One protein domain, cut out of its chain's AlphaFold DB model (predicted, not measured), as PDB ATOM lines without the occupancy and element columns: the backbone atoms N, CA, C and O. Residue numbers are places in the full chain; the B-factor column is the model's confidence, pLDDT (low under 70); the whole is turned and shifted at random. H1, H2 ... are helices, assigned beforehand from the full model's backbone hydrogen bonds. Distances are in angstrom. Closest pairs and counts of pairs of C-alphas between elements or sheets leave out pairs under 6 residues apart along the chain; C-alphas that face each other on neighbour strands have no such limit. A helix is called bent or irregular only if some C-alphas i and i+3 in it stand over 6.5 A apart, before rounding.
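AT A GLANCE: This is residues 4 to 146 of the 203 residues of an uncharacterized protein of Actinobacteria bacterium (UniProt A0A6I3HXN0). A long kinked helix, H5, runs through the middle of this all-helix body, with H2, H3 and H4 clustered at its residues 73 to 82 and H6 folding back over its residues 85 to 96. H7 crosses H5, and H1 and H8 pack on H7. Printed are 143 residues with eight named helices, H1 to H8 along the chain, and no named strand; packing is mostly crossed. The whole is compact, radius of gyration of the C-alphas 14.9 A, spanning 46 by 33 by 22 A.

HOW THE PARTS SIT: The hub is H5, residues 73 to 96, touching six helices; it has a kink of 65 degrees near residue 86 and is irregular, C-alphas 92 and 95 being 9.2 A apart. Its residues 75 to 86 alone touch H7, residues 118 to 130, about perpendicular at 83 degrees; the closest C-alphas are those of Thr 82 and Met 124, 5.5 A. H1, residues 4 to 19, touches H7 at a shallow tilt of 18 degrees, opposite ways, closest at the C-alphas of Leu 14 and Ala 126, 4.9 A. H8, residues 136 to 145, forms a helical hairpin with H7, closest at the C-alphas of Val 129 and Ser 136, 4.6 A. H5 touches H4, residues 54 to 67, with residues 73 to 77 alone, H3, residues 35 to 44, with 73 to 81 alone, H2, residues 23 to 31, with 81 to 82 alone, and H6, residues 102 to 116, with 85 to 96 alone; the closest C-alphas are Leu 74 and Val 65, Asp 73 and Val 44, Leu 81 and Leu 29, and Ala 92 and Ala 108, at 4.4, 6.2, 5.7 and 5.6 A. H6 is only just irregular: C-alphas 107 and 110 are 6.7 A apart. Every O i to N i+4 pair is within hydrogen-bond range in H1, H2, H3, H4, H7 and H8, against 16 of 20 in H5 and 9 of 11 in H6.

IN THESE COORDINATES: H5 measures 29.1 A, H1 22.3 A and H4 20.1 A. H1 begins at C-alpha 4, (1.473, -48.146, -14.597), and H8 ends at C-alpha 145, (8.349, -56.978, -34.713).

THE WHOLE: The C-alphas farthest apart, of Asp 51 and Glu 103, are 45.8 A apart. The printed part has no cut, no link is long, and no printed residue is under 70 in pLDDT.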
ATOM      1  N   VAL A   4       0.077 -48.190 -15.062       83.94
ATOM      2  CA  VAL A   4       1.473 -48.146 -14.597       83.94
ATOM      3  C   VAL A   4       2.349 -49.171 -15.325       83.94
ATOM      4  O   VAL A   4       3.486 -48.876 -15.682       83.94
ATOM      5  N   LYS A   5       1.836 -50.379 -15.594       84.50
ATOM      6  CA  LYS A   5       2.594 -51.407 -16.334       84.50
ATOM      7  C   LYS A   5       2.807 -51.018 -17.795       84.50
ATOM      8  O   LYS A   5       3.892 -51.255 -18.325       84.50
ATOM      9  N   ASN A   6       1.796 -50.431 -18.433       86.94
ATOM     10  CA  ASN A   6       1.898 -49.971 -19.819       86.94
ATOM     11  C   ASN A   6       2.934 -48.849 -19.925       86.94
ATOM     12  O   ASN A   6       3.866 -48.953 -20.721       86.94
ATOM     13  N   ARG A   7       2.850 -47.867 -19.024       90.00
ATOM     14  CA  ARG A   7       3.805 -46.765 -18.913       90.00
ATOM     15  C   ARG A   7       5.238 -47.249 -18.714       90.00
ATOM     16  O   ARG A   7       6.134 -46.868 -19.457       90.00
ATOM     17  N   LEU A   8       5.463 -48.160 -17.766       91.56
ATOM     18  CA  LEU A   8       6.790 -48.742 -17.550       91.56
ATOM     19  C   LEU A   8       7.305 -49.479 -18.789       91.56
ATOM     20  O   LEU A   8       8.500 -49.421 -19.071       91.56
ATOM     21  N   THR A   9       6.432 -50.153 -19.535       91.94
ATOM     22  CA  THR A   9       6.817 -50.855 -20.766       91.94
ATOM     23  C   THR A   9       7.224 -49.876 -21.868       91.94
ATOM     24  O   THR A   9       8.244 -50.107 -22.516       91.94
ATOM     25  N   ALA A  10       6.486 -48.775 -22.041       94.62
ATOM     26  CA  ALA A  10       6.843 -47.696 -22.963       94.62
ATOM     27  C   ALA A  10       8.199 -47.074 -22.592       94.62
ATOM     28  O   ALA A  10       9.087 -46.964 -23.430       94.62
ATOM     29  N   LEU A  11       8.425 -46.799 -21.305       95.62
ATOM     30  CA  LEU A  11       9.700 -46.260 -20.827       95.62
ATOM     31  C   LEU A  11      10.877 -47.224 -21.015       95.62
ATOM     32  O   LEU A  11      11.974 -46.786 -21.337       95.62
ATOM     33  N   SER A  12      10.670 -48.539 -20.860       93.69
ATOM     34  CA  SER A  12      11.694 -49.539 -21.220       93.69
ATOM     35  C   SER A  12      12.044 -49.484 -22.707       93.69
ATOM     36  O   SER A  12      13.188 -49.725 -23.079       93.69
ATOM     37  N   MET A  13      11.050 -49.241 -23.563       95.19
ATOM     38  CA  MET A  13      11.252 -49.148 -25.004       95.19
ATOM     39  C   MET A  13      12.055 -47.897 -25.360       95.19
ATOM     40  O   MET A  13      13.020 -48.015 -26.110       95.19
ATOM     41  N   LEU A  14      11.699 -46.752 -24.774       97.38
ATOM     42  CA  LEU A  14      12.399 -45.489 -24.977       97.38
ATOM     43  C   LEU A  14      13.841 -45.532 -24.458       97.38
ATOM     44  O   LEU A  14      14.754 -45.190 -25.198       97.38
ATOM     45  N   ASP A  15      14.067 -46.041 -23.243       95.69
ATOM     46  CA  ASP A  15      15.415 -46.238 -22.684       95.69
ATOM     47  C   ASP A  15      16.276 -47.108 -23.613       95.69
ATOM     48  O   ASP A  15      17.417 -46.769 -23.922       95.69
ATOM     49  N   ARG A  16      15.713 -48.204 -24.143       94.88
ATOM     50  CA  ARG A  16      16.421 -49.060 -25.103       94.88
ATOM     51  C   ARG A  16      16.744 -48.337 -26.411       94.88
ATOM     52  O   ARG A  16      17.847 -48.516 -26.918       94.88
ATOM     53  N   ALA A  17      15.804 -47.569 -26.959       96.94
ATOM     54  CA  ALA A  17      16.025 -46.800 -28.180       96.94
ATOM     55  C   ALA A  17      17.131 -45.757 -27.975       96.94
ATOM     56  O   ALA A  17      18.083 -45.706 -28.749       96.94
ATOM     57  N   PHE A  18      17.063 -44.996 -26.879       96.94
ATOM     58  CA  PHE A  18      18.014 -43.926 -26.585       96.94
ATOM     59  C   PHE A  18      19.433 -44.460 -26.351       96.94
ATOM     60  O   PHE A  18      20.406 -43.897 -26.849       96.94
ATOM     61  N   ARG A  19      19.578 -45.595 -25.652       93.88
ATOM     62  CA  ARG A  19      20.879 -46.276 -25.499       93.88
ATOM     63  C   ARG A  19      21.494 -46.722 -26.825       93.88
ATOM     64  O   ARG A  19      22.699 -46.931 -26.874       93.88
ATOM     65  N   GLY A  20      20.680 -46.905 -27.861       93.12
ATOM     66  CA  GLY A  20      21.141 -47.256 -29.200       93.12
ATOM     67  C   GLY A  20      21.717 -46.078 -29.990       93.12
ATOM     68  O   GLY A  20      22.423 -46.323 -30.963       93.12
ATOM     69  N   LEU A  21      21.448 -44.826 -29.597       95.75
ATOM     70  CA  LEU A  21      22.054 -43.658 -30.241       95.75
ATOM     71  C   LEU A  21      23.560 -43.621 -29.951       95.75
ATOM     72  O   LEU A  21      23.913 -43.749 -28.783       95.75
ATOM     73  N   PRO A  22      24.439 -43.414 -30.946       96.38
ATOM     74  CA  PRO A  22      25.855 -43.108 -30.730       96.38
ATOM     75  C   PRO A  22      26.057 -41.704 -30.152       96.38
ATOM     76  O   PRO A  22      25.221 -40.823 -30.357       96.38
ATOM     77  N   ASP A  23      27.178 -41.480 -29.471       98.06
ATOM     78  CA  ASP A  23      27.511 -40.181 -28.873       98.06
ATOM     79  C   ASP A  23      27.660 -39.085 -29.937       98.06
ATOM     80  O   ASP A  23      27.153 -37.979 -29.761       98.06
ATOM     81  N   GLU A  24      28.229 -39.414 -31.101       97.62
ATOM     82  CA  GLU A  24      28.358 -38.490 -32.233       97.62
ATOM     83  C   GLU A  24      26.989 -38.055 -32.765       97.62
ATOM     84  O   GLU A  24      26.814 -36.933 -33.243       97.62
ATOM     85  N   LYS A  25      25.987 -38.940 -32.676       97.69
ATOM     86  CA  LYS A  25      24.622 -38.600 -33.070       97.69
ATOM     87  C   LYS A  25      23.969 -37.682 -32.041       97.69
ATOM     88  O   LYS A  25      23.265 -36.769 -32.447       97.69
ATOM     89  N   ILE A  26      24.222 -37.883 -30.746       98.50
ATOM     90  CA  ILE A  26      23.734 -36.979 -29.695       98.50
ATOM     91  C   ILE A  26      24.347 -35.586 -29.850       98.50
ATOM     92  O   ILE A  26      23.591 -34.620 -29.820       98.50
ATOM     93  N   ALA A  27      25.661 -35.485 -30.092       98.38
ATOM     94  CA  ALA A  27      26.315 -34.209 -30.405       98.38
ATOM     95  C   ALA A  27      25.623 -33.507 -31.576       98.38
ATOM     96  O   ALA A  27      25.160 -32.383 -31.430       98.38
ATOM     97  N   SER A  28      25.472 -34.201 -32.709       98.12
ATOM     98  CA  SER A  28      24.856 -33.625 -33.907       98.12
ATOM     99  C   SER A  28      23.406 -33.182 -33.692       98.12
ATOM    100  O   SER A  28      22.988 -32.199 -34.299       98.12
ATOM    101  N   LEU A  29      22.628 -33.898 -32.872       98.38
ATOM    102  CA  LEU A  29      21.262 -33.490 -32.533       98.38
ATOM    103  C   LEU A  29      21.269 -32.234 -31.664       98.38
ATOM    104  O   LEU A  29      20.526 -31.309 -31.959       98.38
ATOM    105  N   TYR A  30      22.125 -32.189 -30.643       98.31
ATOM    106  CA  TYR A  30      22.264 -31.039 -29.754       98.31
ATOM    107  C   TYR A  30      22.758 -29.783 -30.490       98.31
ATOM    108  O   TYR A  30      22.163 -28.721 -30.353       98.31
ATOM    109  N   GLU A  31      23.790 -29.904 -31.325       97.50
ATOM    110  CA  GLU A  31      24.318 -28.800 -32.143       97.50
ATOM    111  C   GLU A  31      23.300 -28.290 -33.171       97.50
ATOM    112  O   GLU A  31      23.364 -27.136 -33.589       97.50
ATOM    113  N   GLY A  32      22.366 -29.150 -33.591       96.88
ATOM    114  CA  GLY A  32      21.274 -28.790 -34.492       96.88
ATOM    115  C   GLY A  32      20.123 -28.036 -33.821       96.88
ATOM    116  O   GLY A  32      19.235 -27.569 -34.535       96.88
ATOM    117  N   LEU A  33      20.113 -27.935 -32.488       97.50
ATOM    118  CA  LEU A  33      19.145 -27.136 -31.741       97.50
ATOM    119  C   LEU A  33      19.522 -25.652 -31.781       97.50
ATOM    120  O   LEU A  33      20.696 -25.292 -31.882       97.50
ATOM    121  N   ASP A  34      18.511 -24.800 -31.660       96.75
ATOM    122  CA  ASP A  34      18.707 -23.388 -31.360       96.75
ATOM    123  C   ASP A  34      19.147 -23.180 -29.901       96.75
ATOM    124  O   ASP A  34      19.238 -24.120 -29.110       96.75
ATOM    125  N   GLU A  35      19.453 -21.932 -29.543       96.25
ATOM    126  CA  GLU A  35      19.953 -21.573 -28.210       96.25
ATOM    127  C   GLU A  35      18.984 -22.012 -27.096       96.25
ATOM    128  O   GLU A  35      19.408 -22.643 -26.131       96.25
ATOM    129  N   GLU A  36      17.676 -21.796 -27.272       97.06
ATOM    130  CA  GLU A  36      16.646 -22.211 -26.307       97.06
ATOM    131  C   GLU A  36      16.572 -23.742 -26.154       97.06
ATOM    132  O   GLU A  36      16.463 -24.269 -25.037       97.06
ATOM    133  N   GLY A  37      16.667 -24.486 -27.259       97.12
ATOM    134  CA  GLY A  37      16.721 -25.943 -27.238       97.12
ATOM    135  C   GLY A  37      17.982 -26.468 -26.551       97.12
ATOM    136  O   GLY A  37      17.904 -27.401 -25.744       97.12
ATOM    137  N   GLN A  38      19.137 -25.852 -26.814       97.69
ATOM    138  CA  GLN A  38      20.402 -26.199 -26.166       97.69
ATOM    139  C   GLN A  38      20.347 -25.944 -24.654       97.69
ATOM    140  O   GLN A  38      20.680 -26.839 -23.872       97.69
ATOM    141  N   GLU A  39      19.853 -24.781 -24.228       97.62
ATOM    142  CA  GLU A  39      19.639 -24.456 -22.813       97.62
ATOM    143  C   GLU A  39      18.687 -25.454 -22.141       97.62
ATOM    144  O   GLU A  39      18.961 -25.945 -21.043       97.62
ATOM    145  N   SER A  40      17.603 -25.834 -22.823       98.25
ATOM    146  CA  SER A  40      16.645 -26.826 -22.326       98.25
ATOM    147  C   SER A  40      17.285 -28.202 -22.129       98.25
ATOM    148  O   SER A  40      17.042 -28.860 -21.112       98.25
ATOM    149  N   VAL A  41      18.139 -28.644 -23.057       98.19
ATOM    150  CA  VAL A  41      18.899 -29.896 -22.909       98.19
ATOM    151  C   VAL A  41      19.855 -29.813 -21.721       98.19
ATOM    152  O   VAL A  41      19.873 -30.730 -20.896       98.19
ATOM    153  N   GLN A  42      20.605 -28.718 -21.585       98.00
ATOM    154  CA  GLN A  42      21.520 -28.524 -20.457       98.00
ATOM    155  C   GLN A  42      20.779 -28.487 -19.115       98.00
ATOM    156  O   GLN A  42      21.255 -29.051 -18.126       98.00
ATOM    157  N   LEU A  43      19.589 -27.881 -19.069       97.94
ATOM    158  CA  LEU A  43      18.735 -27.856 -17.885       97.94
ATOM    159  C   LEU A  43      18.315 -29.271 -17.472       97.94
ATOM    160  O   LEU A  43      18.469 -29.640 -16.308       97.94
ATOM    161  N   VAL A  44      17.840 -30.090 -18.416       97.81
ATOM    162  CA  VAL A  44      17.467 -31.494 -18.147       97.81
ATOM    163  C   VAL A  44      18.696 -32.337 -17.780       97.81
ATOM    164  O   VAL A  44      18.615 -33.242 -16.947       97.81
ATOM    165  N   ALA A  45      19.861 -32.031 -18.350       97.06
ATOM    166  CA  ALA A  45      21.134 -32.641 -17.974       97.06
ATOM    167  C   ALA A  45      21.688 -32.131 -16.624       97.06
ATOM    168  O   ALA A  45      22.642 -32.711 -16.114       97.06
ATOM    169  N   SER A  46      21.051 -31.124 -16.008       96.69
ATOM    170  CA  SER A  46      21.472 -30.482 -14.752       96.69
ATOM    171  C   SER A  46      22.860 -29.828 -14.815       96.69
ATOM    172  O   SER A  46      23.580 -29.849 -13.822       96.69
ATOM    173  N   VAL A  47      23.210 -29.249 -15.969       97.19
ATOM    174  CA  VAL A  47      24.503 -28.580 -16.241       97.19
ATOM    175  C   VAL A  47      24.335 -27.183 -16.861       97.19
ATOM    176  O   VAL A  47      25.273 -26.615 -17.407       97.19
ATOM    177  N   MET A  48      23.124 -26.618 -16.825       94.62
ATOM    178  CA  MET A  48      22.846 -25.298 -17.404       94.62
ATOM    179  C   MET A  48      23.708 -24.208 -16.760       94.62
ATOM    180  O   MET A  48      23.713 -24.050 -15.538       94.62
ATOM    181  N   GLY A  49      24.394 -23.431 -17.601       90.75
ATOM    182  CA  GLY A  49      25.329 -22.387 -17.175       90.75
ATOM    183  C   GLY A  49      26.747 -22.891 -16.887       90.75
ATOM    184  O   GLY A  49      27.598 -22.092 -16.490       90.75
ATOM    185  N   GLU A  50      27.015 -24.184 -17.081       93.19
ATOM    186  CA  GLU A  50      28.367 -24.738 -17.081       93.19
ATOM    187  C   GLU A  50      28.981 -24.650 -18.485       93.19
ATOM    188  O   GLU A  50      28.337 -24.970 -19.482       93.19
ATOM    189  N   ASP A  51      30.247 -24.240 -18.562       92.19
ATOM    190  CA  ASP A  51      31.021 -24.226 -19.806       92.19
ATOM    191  C   ASP A  51      31.656 -25.609 -20.016       92.19
ATOM    192  O   ASP A  51      32.757 -25.893 -19.533       92.19
ATOM    193  N   LEU A  52      30.891 -26.522 -20.624       94.25
ATOM    194  CA  LEU A  52      31.292 -27.910 -20.849       94.25
ATOM    195  C   LEU A  52      31.680 -28.159 -22.306       94.25
ATOM    196  O   LEU A  52      30.927 -27.873 -23.233       94.25
ATOM    197  N   GLU A  53      32.809 -28.837 -22.492       96.81
ATOM    198  CA  GLU A  53      33.157 -29.454 -23.771       96.81
ATOM    199  C   GLU A  53      32.142 -30.548 -24.148       96.81
ATOM    200  O   GLU A  53      31.620 -31.263 -23.283       96.81
ATOM    201  N   MET A  54      31.920 -30.751 -25.453       97.31
ATOM    202  CA  MET A  54      30.902 -31.678 -25.977       97.31
ATOM    203  C   MET A  54      30.934 -33.091 -25.354       97.31
ATOM    204  O   MET A  54      29.871 -33.597 -24.991       97.31
ATOM    205  N   PRO A  55      32.100 -33.747 -25.151       97.81
ATOM    206  CA  PRO A  55      32.129 -35.067 -24.517       97.81
ATOM    207  C   PRO A  55      31.580 -35.071 -23.081       97.81
ATOM    208  O   PRO A  55      30.893 -36.012 -22.692       97.81
ATOM    209  N   ALA A  56      31.843 -34.015 -22.303       97.94
ATOM    210  CA  ALA A  56      31.348 -33.894 -20.932       97.94
ATOM    211  C   ALA A  56      29.837 -33.615 -20.898       97.94
ATOM    212  O   ALA A  56      29.125 -34.169 -20.058       97.94
ATOM    213  N   LEU A  57      29.331 -32.822 -21.846       98.19
ATOM    214  CA  LEU A  57      27.895 -32.613 -22.013       98.19
ATOM    215  C   LEU A  57      27.174 -33.917 -22.389       98.19
ATOM    216  O   LEU A  57      26.150 -34.245 -21.792       98.19
ATOM    217  N   ILE A  58      27.714 -34.695 -23.332       98.31
ATOM    218  CA  ILE A  58      27.135 -35.994 -23.702       98.31
ATOM    219  C   ILE A  58      27.111 -36.937 -22.496       98.31
ATOM    220  O   ILE A  58      26.082 -37.559 -22.236       98.31
ATOM    221  N   GLU A  59      28.197 -37.017 -21.723       98.00
ATOM    222  CA  GLU A  59      28.243 -37.794 -20.477       98.00
ATOM    223  C   GLU A  59      27.108 -37.368 -19.521       98.00
ATOM    224  O   GLU A  59      26.373 -38.218 -19.005       98.00
ATOM    225  N   ALA A  60      26.883 -36.061 -19.342       98.00
ATOM    226  CA  ALA A  60      25.796 -35.536 -18.513       98.00
ATOM    227  C   ALA A  60      24.402 -35.926 -19.046       98.00
ATOM    228  O   ALA A  60      23.557 -36.401 -18.277       98.00
ATOM    229  N   ILE A  61      24.172 -35.826 -20.361       98.19
ATOM    230  CA  ILE A  61      22.941 -36.288 -21.027       98.19
ATOM    231  C   ILE A  61      22.726 -37.783 -20.758       98.19
ATOM    232  O   ILE A  61      21.634 -38.193 -20.357       98.19
ATOM    233  N   ARG A  62      23.763 -38.616 -20.927       97.38
ATOM    234  CA  ARG A  62      23.698 -40.066 -20.677       97.38
ATOM    235  C   ARG A  62      23.345 -40.377 -19.228       97.38
ATOM    236  O   ARG A  62      22.497 -41.237 -18.980       97.38
ATOM    237  N   ILE A  63      23.959 -39.678 -18.273       96.25
ATOM    238  CA  ILE A  63      23.683 -39.837 -16.840       96.25
ATOM    239  C   ILE A  63      22.241 -39.438 -16.516       96.25
ATOM    240  O   ILE A  63      21.557 -40.179 -15.799       96.25
ATOM    241  N   SER A  64      21.785 -38.297 -17.043       96.50
ATOM    242  CA  SER A  64      20.419 -37.803 -16.862       96.50
ATOM    243  C   SER A  64      19.410 -38.821 -17.388       96.50
ATOM    244  O   SER A  64      18.559 -39.292 -16.639       96.50
ATOM    245  N   VAL A  65      19.597 -39.309 -18.614       96.00
ATOM    246  CA  VAL A  65      18.744 -40.333 -19.231       96.00
ATOM    247  C   VAL A  65      18.734 -41.649 -18.445       96.00
ATOM    248  O   VAL A  65      17.663 -42.204 -18.183       96.00
ATOM    249  N   ALA A  66      19.898 -42.141 -18.007       93.19
ATOM    250  CA  ALA A  66      20.008 -43.407 -17.280       93.19
ATOM    251  C   ALA A  66      19.261 -43.394 -15.932       93.19
ATOM    252  O   ALA A  66      18.715 -44.416 -15.506       93.19
ATOM    253  N   LYS A  67      19.219 -42.236 -15.262       92.06
ATOM    254  CA  LYS A  67      18.464 -42.013 -14.014       92.06
ATOM    255  C   LYS A  67      17.041 -41.497 -14.277       92.06
ATOM    256  O   LYS A  67      16.179 -41.579 -13.401       92.06
ATOM    257  N   GLY A  68      16.794 -41.046 -15.503       92.38
ATOM    258  CA  GLY A  68      15.678 -40.212 -15.930       92.38
ATOM    259  C   GLY A  68      14.330 -40.914 -16.050       92.38
ATOM    260  O   GLY A  68      13.306 -40.305 -16.349       92.38
ATOM    261  N   ARG A  69      14.309 -42.235 -15.856       90.25
ATOM    262  CA  ARG A  69      13.124 -43.059 -16.108       90.25
ATOM    263  C   ARG A  69      11.964 -42.782 -15.148       90.25
ATOM    264  O   ARG A  69      10.816 -43.018 -15.509       90.25
ATOM    265  N   ILE A  70      12.252 -42.354 -13.917       88.06
ATOM    266  CA  ILE A  70      11.232 -42.143 -12.870       88.06
ATOM    267  C   ILE A  70      10.844 -40.669 -12.730       88.06
ATOM    268  O   ILE A  70       9.689 -40.374 -12.441       88.06
ATOM    269  N   ASN A  71      11.788 -39.749 -12.931       90.62
ATOM    270  CA  ASN A  71      11.572 -38.303 -12.794       90.62
ATOM    271  C   ASN A  71      11.167 -37.613 -14.118       90.62
ATOM    272  O   ASN A  71      10.857 -36.420 -14.116       90.62
ATOM    273  N   GLY A  72      11.136 -38.365 -15.225       93.94
ATOM    274  CA  GLY A  72      10.694 -37.906 -16.543       93.94
ATOM    275  C   GLY A  72      11.807 -37.354 -17.434       93.94
ATOM    276  O   GLY A  72      11.532 -37.012 -18.580       93.94
ATOM    277  N   ASP A  73      13.055 -37.291 -16.965       97.12
ATOM    278  CA  ASP A  73      14.145 -36.690 -17.744       97.12
ATOM    279  C   ASP A  73      14.505 -37.512 -18.983       97.12
ATOM    280  O   ASP A  73      14.847 -36.938 -20.010       97.12
ATOM    281  N   LEU A  74      14.325 -38.840 -18.944       97.88
ATOM    282  CA  LEU A  74      14.457 -39.697 -20.132       97.88
ATOM    283  C   LEU A  74      13.527 -39.221 -21.259       97.88
ATOM    284  O   LEU A  74      13.928 -39.157 -22.417       97.88
ATOM    285  N   GLU A  75      12.279 -38.911 -20.917       97.06
ATOM    286  CA  GLU A  75      11.270 -38.500 -21.892       97.06
ATOM    287  C   GLU A  75      11.518 -37.085 -22.385       97.06
ATOM    288  O   GLU A  75      11.493 -36.857 -23.589       97.06
ATOM    289  N   ARG A  76      11.809 -36.153 -21.468       97.94
ATOM    290  CA  ARG A  76      12.146 -34.771 -21.828       97.94
ATOM    291  C   ARG A  76      13.356 -34.727 -22.754       97.94
ATOM    292  O   ARG A  76      13.290 -34.089 -23.795       97.94
ATOM    293  N   MET A  77      14.421 -35.450 -22.411       98.38
ATOM    294  CA  MET A  77      15.636 -35.503 -23.218       98.38
ATOM    295  C   MET A  77      15.376 -36.104 -24.600       98.38
ATOM    296  O   MET A  77      15.841 -35.572 -25.604       98.38
ATOM    297  N   ALA A  78      14.611 -37.198 -24.668       98.25
ATOM    298  CA  ALA A  78      14.249 -37.800 -25.944       98.25
ATOM    299  C   ALA A  78      13.408 -36.858 -26.811       98.25
ATOM    300  O   ALA A  78      13.662 -36.771 -28.008       98.25
ATOM    301  N   LEU A  79      12.432 -36.155 -26.228       97.50
ATOM    302  CA  LEU A  79      11.605 -35.190 -26.951       97.50
ATOM    303  C   LEU A  79      12.452 -34.038 -27.493       97.50
ATOM    304  O   LEU A  79      12.438 -33.822 -28.695       97.50
ATOM    305  N   LEU A  80      13.252 -33.384 -26.648       98.25
ATOM    306  CA  LEU A  80      14.101 -32.259 -27.058       98.25
ATOM    307  C   LEU A  80      15.049 -32.638 -28.201       98.25
ATOM    308  O   LEU A  80      15.097 -31.961 -29.221       98.25
ATOM    309  N   LEU A  81      15.763 -33.759 -28.072       98.38
ATOM    310  CA  LEU A  81      16.736 -34.183 -29.083       98.38
ATOM    311  C   LEU A  81      16.094 -34.729 -30.365       98.38
ATOM    312  O   LEU A  81      16.789 -34.874 -31.367       98.38
ATOM    313  N   THR A  82      14.803 -35.073 -30.359       98.25
ATOM    314  CA  THR A  82      14.113 -35.612 -31.545       98.25
ATOM    315  C   THR A  82      12.990 -34.725 -32.069       98.25
ATOM    316  O   THR A  82      12.303 -35.131 -33.006       98.25
ATOM    317  N   ASP A  83      12.836 -33.511 -31.537       97.38
ATOM    318  CA  ASP A  83      11.725 -32.616 -31.862       97.38
ATOM    319  C   ASP A  83      11.652 -32.319 -33.363       97.38
ATOM    320  O   ASP A  83      10.622 -32.533 -34.003       97.38
ATOM    321  N   LYS A  84      12.795 -31.996 -33.981       97.44
ATOM    322  CA  LYS A  84      12.868 -31.803 -35.433       97.44
ATOM    323  C   LYS A  84      12.460 -33.054 -36.228       97.44
ATOM    324  O   LYS A  84      11.779 -32.940 -37.244       97.44
ATOM    325  N   CYS A  85      12.866 -34.244 -35.782       98.50
ATOM    326  CA  CYS A  85      12.493 -35.503 -36.434       98.50
ATOM    327  C   CYS A  85      10.980 -35.753 -36.337       98.50
ATOM    328  O   CYS A  85      10.365 -36.194 -37.310       98.50
ATOM    329  N   LEU A  86      10.375 -35.432 -35.190       98.00
ATOM    330  CA  LEU A  86       8.932 -35.510 -34.990       98.00
ATOM    331  C   LEU A  86       8.188 -34.504 -35.875       98.00
ATOM    332  O   LEU A  86       7.240 -34.893 -36.551       98.00
ATOM    333  N   ALA A  87       8.639 -33.248 -35.926       98.12
ATOM    334  CA  ALA A  87       8.048 -32.207 -36.764       98.12
ATOM    335  C   ALA A  87       8.071 -32.583 -38.255       98.12
ATOM    336  O   ALA A  87       7.049 -32.484 -38.937       98.12
ATOM    337  N   ASP A  88       9.202 -33.096 -38.746       98.50
ATOM    338  CA  ASP A  88       9.322 -33.563 -40.130       98.50
ATOM    339  C   ASP A  88       8.405 -34.782 -40.385       98.50
ATOM    340  O   ASP A  88       7.799 -34.895 -41.452       98.50
ATOM    341  N   CYS A  89       8.230 -35.675 -39.399       98.31
ATOM    342  CA  CYS A  89       7.300 -36.806 -39.498       98.31
ATOM    343  C   CYS A  89       5.830 -36.363 -39.526       98.31
ATOM    344  O   CYS A  89       5.048 -36.907 -40.304       98.31
ATOM    345  N   ILE A  90       5.450 -35.375 -38.711       98.19
ATOM    346  CA  ILE A  90       4.106 -34.776 -38.715       98.19
ATOM    347  C   ILE A  90       3.833 -34.136 -40.078       98.19
ATOM    348  O   ILE A  90       2.788 -34.390 -40.675       98.19
ATOM    349  N   ALA A  91       4.793 -33.378 -40.614       98.31
ATOM    350  CA  ALA A  91       4.677 -32.770 -41.935       98.31
ATOM    351  C   ALA A  91       4.511 -33.819 -43.048       98.31
ATOM    352  O   ALA A  91       3.679 -33.639 -43.936       98.31
ATOM    353  N   ALA A  92       5.253 -34.931 -42.983       97.94
ATOM    354  CA  ALA A  92       5.137 -36.027 -43.944       97.94
ATOM    355  C   ALA A  92       3.787 -36.764 -43.865       97.94
ATOM    356  O   ALA A  92       3.277 -37.220 -44.886       97.94
ATOM    357  N   LEU A  93       3.197 -36.875 -42.671       97.94
ATOM    358  CA  LEU A  93       1.880 -37.488 -42.471       97.94
ATOM    359  C   LEU A  93       0.719 -36.564 -42.879       97.94
ATOM    360  O   LEU A  93      -0.363 -37.058 -43.212       97.94
ATOM    361  N   GLY A  94       0.933 -35.245 -42.861       97.62
ATOM    362  CA  GLY A  94      -0.064 -34.241 -43.230       97.62
ATOM    363  C   GLY A  94      -1.338 -34.360 -42.394       97.62
ATOM    364  O   GLY A  94      -1.281 -34.479 -41.167       97.62
ATOM    365  N   ASP A  95      -2.490 -34.386 -43.067       97.19
ATOM    366  CA  ASP A  95      -3.816 -34.494 -42.437       97.19
ATOM    367  C   ASP A  95      -4.006 -35.785 -41.619       97.19
ATOM    368  O   ASP A  95      -4.894 -35.857 -40.774       97.19
ATOM    369  N   ASN A  96      -3.165 -36.804 -41.836       97.31
ATOM    370  CA  ASN A  96      -3.216 -38.056 -41.080       97.31
ATOM    371  C   ASN A  96      -2.367 -38.021 -39.799       97.31
ATOM    372  O   ASN A  96      -2.301 -39.027 -39.103       97.31
ATOM    373  N   SER A  97      -1.670 -36.921 -39.491       96.19
ATOM    374  CA  SER A  97      -0.702 -36.874 -38.382       96.19
ATOM    375  C   SER A  97      -1.311 -37.119 -36.994       96.19
ATOM    376  O   SER A  97      -0.640 -37.714 -36.148       96.19
ATOM    377  N   ASP A  98      -2.574 -36.745 -36.774       94.19
ATOM    378  CA  ASP A  98      -3.271 -36.945 -35.493       94.19
ATOM    379  C   ASP A  98      -3.703 -38.407 -35.248       94.19
ATOM    380  O   ASP A  98      -3.716 -38.872 -34.104       94.19
ATOM    381  N   ASP A  99      -4.042 -39.146 -36.310       96.69
ATOM    382  CA  ASP A  99      -4.463 -40.557 -36.257       96.69
ATOM    383  C   ASP A  99      -3.939 -41.343 -37.476       96.69
ATOM    384  O   ASP A  99      -4.706 -41.740 -38.361       96.69
ATOM    385  N   PRO A 100      -2.612 -41.546 -37.578       97.38
ATOM    386  CA  PRO A 100      -2.033 -42.181 -38.747       97.38
ATOM    387  C   PRO A 100      -2.283 -43.687 -38.722       97.38
ATOM    388  O   PRO A 100      -2.042 -44.375 -37.723       97.38
ATOM    389  N   SER A 101      -2.686 -44.237 -39.869       97.75
ATOM    390  CA  SER A 101      -2.729 -45.687 -40.057       97.75
ATOM    391  C   SER A 101      -1.317 -46.282 -40.166       97.75
ATOM    392  O   SER A 101      -0.321 -45.579 -40.348       97.75
ATOM    393  N   GLU A 102      -1.210 -47.615 -40.097       96.81
ATOM    394  CA  GLU A 102       0.077 -48.283 -40.331       96.81
ATOM    395  C   GLU A 102       0.606 -48.036 -41.752       96.81
ATOM    396  O   GLU A 102       1.815 -47.915 -41.927       96.81
ATOM    397  N   GLU A 103      -0.275 -47.926 -42.749       97.62
ATOM    398  CA  GLU A 103       0.104 -47.616 -44.131       97.62
ATOM    399  C   GLU A 103       0.701 -46.210 -44.228       97.62
ATOM    400  O   GLU A 103       1.810 -46.065 -44.735       97.62
ATOM    401  N   ASN A 104       0.062 -45.210 -43.607       98.06
ATOM    402  CA  ASN A 104       0.594 -43.843 -43.577       98.06
ATOM    403  C   ASN A 104       1.992 -43.784 -42.944       98.06
ATOM    404  O   ASN A 104       2.890 -43.130 -43.471       98.06
ATOM    405  N   LEU A 105       2.205 -44.497 -41.831       97.75
ATOM    406  CA  LEU A 105       3.525 -44.577 -41.201       97.75
ATOM    407  C   LEU A 105       4.545 -45.275 -42.112       97.75
ATOM    408  O   LEU A 105       5.684 -44.827 -42.212       97.75
ATOM    409  N   ARG A 106       4.167 -46.361 -42.794       96.38
ATOM    410  CA  ARG A 106       5.068 -47.083 -43.708       96.38
ATOM    411  C   ARG A 106       5.463 -46.258 -44.927       96.38
ATOM    412  O   ARG A 106       6.581 -46.423 -45.407       96.38
ATOM    413  N   GLU A 107       4.584 -45.385 -45.398       97.06
ATOM    414  CA  GLU A 107       4.868 -44.452 -46.488       97.06
ATOM    415  C   GLU A 107       5.756 -43.286 -46.034       97.06
ATOM    416  O   GLU A 107       6.707 -42.937 -46.730       97.06
ATOM    417  N   ALA A 108       5.492 -42.709 -44.856       97.62
ATOM    418  CA  ALA A 108       6.213 -41.534 -44.368       97.62
ATOM    419  C   ALA A 108       7.614 -41.862 -43.818       97.62
ATOM    420  O   ALA A 108       8.587 -41.161 -44.108       97.62
ATOM    421  N   LEU A 109       7.746 -42.931 -43.022       97.81
ATOM    422  CA  LEU A 109       8.967 -43.215 -42.260       97.81
ATOM    423  C   LEU A 109      10.246 -43.425 -43.095       97.81
ATOM    424  O   LEU A 109      11.303 -43.045 -42.590       97.81
ATOM    425  N   PRO A 110      10.229 -43.980 -44.324       97.56
ATOM    426  CA  PRO A 110      11.431 -44.083 -45.151       97.56
ATOM    427  C   PRO A 110      12.134 -42.736 -45.379       97.56
ATOM    428  O   PRO A 110      13.330 -42.631 -45.122       97.56
ATOM    429  N   ALA A 111      11.393 -41.684 -45.747       96.88
ATOM    430  CA  ALA A 111      11.960 -40.347 -45.952       96.88
ATOM    431  C   ALA A 111      12.497 -39.736 -44.642       96.88
ATOM    432  O   ALA A 111      13.536 -39.067 -44.619       96.88
ATOM    433  N   ILE A 112      11.821 -40.017 -43.522       98.25
ATOM    434  CA  ILE A 112      12.278 -39.596 -42.190       98.25
ATOM    435  C   ILE A 112      13.593 -40.291 -41.826       98.25
ATOM    436  O   ILE A 112      14.501 -39.644 -41.311       98.25
ATOM    437  N   ILE A 113      13.734 -41.584 -42.128       97.75
ATOM    438  CA  ILE A 113      14.973 -42.339 -41.900       97.75
ATOM    439  C   ILE A 113      16.118 -41.813 -42.761       97.75
ATOM    440  O   ILE A 113      17.235 -41.713 -42.260       97.75
ATOM    441  N   GLU A 114      15.872 -41.472 -44.024       97.44
ATOM    442  CA  GLU A 114      16.904 -40.897 -44.893       97.44
ATOM    443  C   GLU A 114      17.440 -39.570 -44.340       97.44
ATOM    444  O   GLU A 114      18.644 -39.322 -44.386       97.44
ATOM    445  N   THR A 115      16.562 -38.756 -43.747       96.88
ATOM    446  CA  THR A 115      16.921 -37.445 -43.187       96.88
ATOM    447  C   THR A 115      17.579 -37.555 -41.808       96.88
ATOM    448  O   THR A 115      18.603 -36.926 -41.548       96.88
ATOM    449  N   HIS A 116      17.004 -38.358 -40.908       97.25
ATOM    450  CA  HIS A 116      17.351 -38.363 -39.479       97.25
ATOM    451  C   HIS A 116      18.146 -39.587 -39.029       97.25
ATOM    452  O   HIS A 116      18.715 -39.577 -37.939       97.25
ATOM    453  N   SER A 117      18.274 -40.614 -39.874       97.25
ATOM    454  CA  SER A 117      18.732 -41.977 -39.563       97.25
ATOM    455  C   SER A 117      17.735 -42.819 -38.763       97.25
ATOM    456  O   SER A 117      16.961 -42.322 -37.948       97.25
ATOM    457  N   LEU A 118      17.823 -44.143 -38.937       97.75
ATOM    458  CA  LEU A 118      16.946 -45.112 -38.274       97.75
ATOM    459  C   LEU A 118      16.950 -44.983 -36.744       97.75
ATOM    460  O   LEU A 118      15.894 -45.081 -36.126       97.75
ATOM    461  N   LEU A 119      18.111 -44.754 -36.128       97.25
ATOM    462  CA  LEU A 119      18.239 -44.719 -34.667       97.25
ATOM    463  C   LEU A 119      17.523 -43.507 -34.056       97.25
ATOM    464  O   LEU A 119      16.873 -43.637 -33.021       97.25
ATOM    465  N   VAL A 120      17.586 -42.346 -34.714       98.25
ATOM    466  CA  VAL A 120      16.865 -41.139 -34.277       98.25
ATOM    467  C   VAL A 120      15.364 -41.332 -34.463       98.25
ATOM    468  O   VAL A 120      14.605 -41.111 -33.521       98.25
ATOM    469  N   THR A 121      14.939 -41.852 -35.620       98.38
ATOM    470  CA  THR A 121      13.531 -42.185 -35.881       98.38
ATOM    471  C   THR A 121      12.988 -43.178 -34.850       98.38
ATOM    472  O   THR A 121      11.859 -43.044 -34.392       98.38
ATOM    473  N   GLN A 122      13.787 -44.157 -34.422       98.38
ATOM    474  CA  GLN A 122      13.410 -45.110 -33.378       98.38
ATOM    475  C   GLN A 122      13.212 -44.455 -32.004       98.38
ATOM    476  O   GLN A 122      12.283 -44.834 -31.288       98.38
ATOM    477  N   VAL A 123      14.054 -43.485 -31.628       98.44
ATOM    478  CA  VAL A 123      13.880 -42.714 -30.384       98.44
ATOM    479  C   VAL A 123      12.642 -41.828 -30.462       98.44
ATOM    480  O   VAL A 123      11.848 -41.846 -29.524       98.44
ATOM    481  N   MET A 124      12.435 -41.140 -31.588       98.50
ATOM    482  CA  MET A 124      11.239 -40.329 -31.843       98.50
ATOM    483  C   MET A 124       9.963 -41.176 -31.736       98.50
ATOM    484  O   MET A 124       9.054 -40.874 -30.973       98.50
ATOM    485  N   LEU A 125       9.913 -42.320 -32.417       98.25
ATOM    486  CA  LEU A 125       8.760 -43.217 -32.353       98.25
ATOM    487  C   LEU A 125       8.526 -43.758 -30.933       98.25
ATOM    488  O   LEU A 125       7.387 -43.854 -30.475       98.25
ATOM    489  N   ALA A 126       9.591 -44.096 -30.206       98.12
ATOM    490  CA  ALA A 126       9.466 -44.540 -28.823       98.12
ATOM    491  C   ALA A 126       8.990 -43.413 -27.885       98.12
ATOM    492  O   ALA A 126       8.260 -43.705 -26.934       98.12
ATOM    493  N   SER A 127       9.351 -42.150 -28.147       97.44
ATOM    494  CA  SER A 127       8.887 -41.002 -27.357       97.44
ATOM    495  C   SER A 127       7.390 -40.746 -27.584       97.44
ATOM    496  O   SER A 127       6.647 -40.566 -26.615       97.44
ATOM    497  N   VAL A 128       6.904 -40.901 -28.821       97.00
ATOM    498  CA  VAL A 128       5.468 -40.872 -29.159       97.00
ATOM    499  C   VAL A 128       4.690 -41.955 -28.401       97.00
ATOM    500  O   VAL A 128       3.628 -41.682 -27.838       97.00
ATOM    501  N   VAL A 129       5.242 -43.173 -28.298       97.00
ATOM    502  CA  VAL A 129       4.638 -44.256 -27.498       97.00
ATOM    503  C   VAL A 129       4.591 -43.898 -26.012       97.00
ATOM    504  O   VAL A 129       3.609 -44.207 -25.335       97.00
ATOM    505  N   THR A 130       5.631 -43.251 -25.473       95.44
ATOM    506  CA  THR A 130       5.600 -42.778 -24.080       95.44
ATOM    507  C   THR A 130       4.574 -41.668 -23.862       95.44
ATOM    508  O   THR A 130       3.947 -41.655 -22.805       95.44
ATOM    509  N   GLY A 131       4.346 -40.811 -24.859       93.19
ATOM    510  CA  GLY A 131       3.302 -39.783 -24.856       93.19
ATOM    511  C   GLY A 131       1.874 -40.318 -25.009       93.19
ATOM    512  O   GLY A 131       0.939 -39.527 -25.006       93.19
ATOM    513  N   GLU A 132       1.692 -41.638 -25.128       93.50
ATOM    514  CA  GLU A 132       0.387 -42.300 -25.256       93.50
ATOM    515  C   GLU A 132      -0.443 -41.811 -26.461       93.50
ATOM    516  O   GLU A 132      -1.673 -41.844 -26.428       93.50
ATOM    517  N   ALA A 133       0.215 -41.405 -27.556       93.44
ATOM    518  CA  ALA A 133      -0.463 -41.012 -28.794       93.44
ATOM    519  C   ALA A 133      -1.356 -42.141 -29.342       93.44
ATOM    520  O   ALA A 133      -1.089 -43.323 -29.101       93.44
ATOM    521  N   ILE A 134      -2.371 -41.803 -30.143       94.19
ATOM    522  CA  ILE A 134      -3.327 -42.777 -30.707       94.19
ATOM    523  C   ILE A 134      -2.602 -43.887 -31.489       94.19
ATOM    524  O   ILE A 134      -2.907 -45.069 -31.328       94.19
ATOM    525  N   ALA A 135      -1.545 -43.530 -32.223       95.56
ATOM    526  CA  ALA A 135      -0.709 -44.460 -32.979       95.56
ATOM    527  C   ALA A 135       0.186 -45.381 -32.117       95.56
ATOM    528  O   ALA A 135       0.818 -46.299 -32.649       95.56
ATOM    529  N   SER A 136       0.247 -45.200 -30.790       96.25
ATOM    530  CA  SER A 136       1.138 -45.955 -29.890       96.25
ATOM    531  C   SER A 136       1.070 -47.481 -30.051       96.25
ATOM    532  O   SER A 136       2.129 -48.117 -30.022       96.25
ATOM    533  N   PRO A 137      -0.106 -48.124 -30.235       95.81
ATOM    534  CA  PRO A 137      -0.177 -49.568 -30.464       95.81
ATOM    535  C   PRO A 137       0.482 -50.002 -31.780       95.81
ATOM    536  O   PRO A 137       1.167 -51.028 -31.807       95.81
ATOM    537  N   ILE A 138       0.310 -49.216 -32.849       97.25
ATOM    538  CA  ILE A 138       0.907 -49.471 -34.169       97.25
ATOM    539  C   ILE A 138       2.424 -49.310 -34.071       97.25
ATOM    540  O   ILE A 138       3.169 -50.230 -34.404       97.25
ATOM    541  N   ILE A 139       2.884 -48.197 -33.500       97.62
ATOM    542  CA  ILE A 139       4.311 -47.908 -33.322       97.62
ATOM    543  C   ILE A 139       4.981 -48.955 -32.420       97.62
ATOM    544  O   ILE A 139       6.060 -49.460 -32.730       97.62
ATOM    545  N   THR A 140       4.317 -49.372 -31.338       96.94
ATOM    546  CA  THR A 140       4.803 -50.447 -30.456       96.94
ATOM    547  C   THR A 140       5.024 -51.752 -31.221       96.94
ATOM    548  O   THR A 140       5.992 -52.463 -30.939       96.94
ATOM    549  N   ARG A 141       4.134 -52.095 -32.162       96.69
ATOM    550  CA  ARG A 141       4.275 -53.284 -33.011       96.69
ATOM    551  C   ARG A 141       5.455 -53.133 -33.969       96.69
ATOM    552  O   ARG A 141       6.260 -54.060 -34.039       96.69
ATOM    553  N   LEU A 142       5.602 -51.974 -34.617       96.94
ATOM    554  CA  LEU A 142       6.734 -51.682 -35.503       96.94
ATOM    555  C   LEU A 142       8.074 -51.842 -34.768       96.94
ATOM    556  O   LEU A 142       8.907 -52.659 -35.152       96.94
ATOM    557  N   LEU A 143       8.236 -51.181 -33.619       97.00
ATOM    558  CA  LEU A 143       9.481 -51.200 -32.839       97.00
ATOM    559  C   LEU A 143       9.814 -52.562 -32.196       97.00
ATOM    560  O   LEU A 143      10.925 -52.751 -31.685       97.00
ATOM    561  N   LYS A 144       8.874 -53.516 -32.185       95.44
ATOM    562  CA  LYS A 144       9.076 -54.866 -31.630       95.44
ATOM    563  C   LYS A 144       9.240 -55.956 -32.678       95.44
ATOM    564  O   LYS A 144       9.950 -56.921 -32.403       95.44
ATOM    565  N   HIS A 145       8.548 -55.849 -33.807       94.69
ATOM    566  CA  HIS A 145       8.349 -56.978 -34.713       94.69
ATOM    567  C   HIS A 145       8.717 -56.682 -36.164       94.69
ATOM    568  O   HIS A 145       8.936 -57.632 -36.907       94.69
ATOM    569  N   ASP A 146       8.779 -55.415 -36.569       95.44
ATOM    570  CA  ASP A 146       9.033 -55.066 -37.965       95.44
ATOM    571  C   ASP A 146      10.506 -55.248 -38.335       95.44
ATOM    572  O   ASP A 146      11.392 -54.867 -37.578       95.44
TER     573      ASP A 146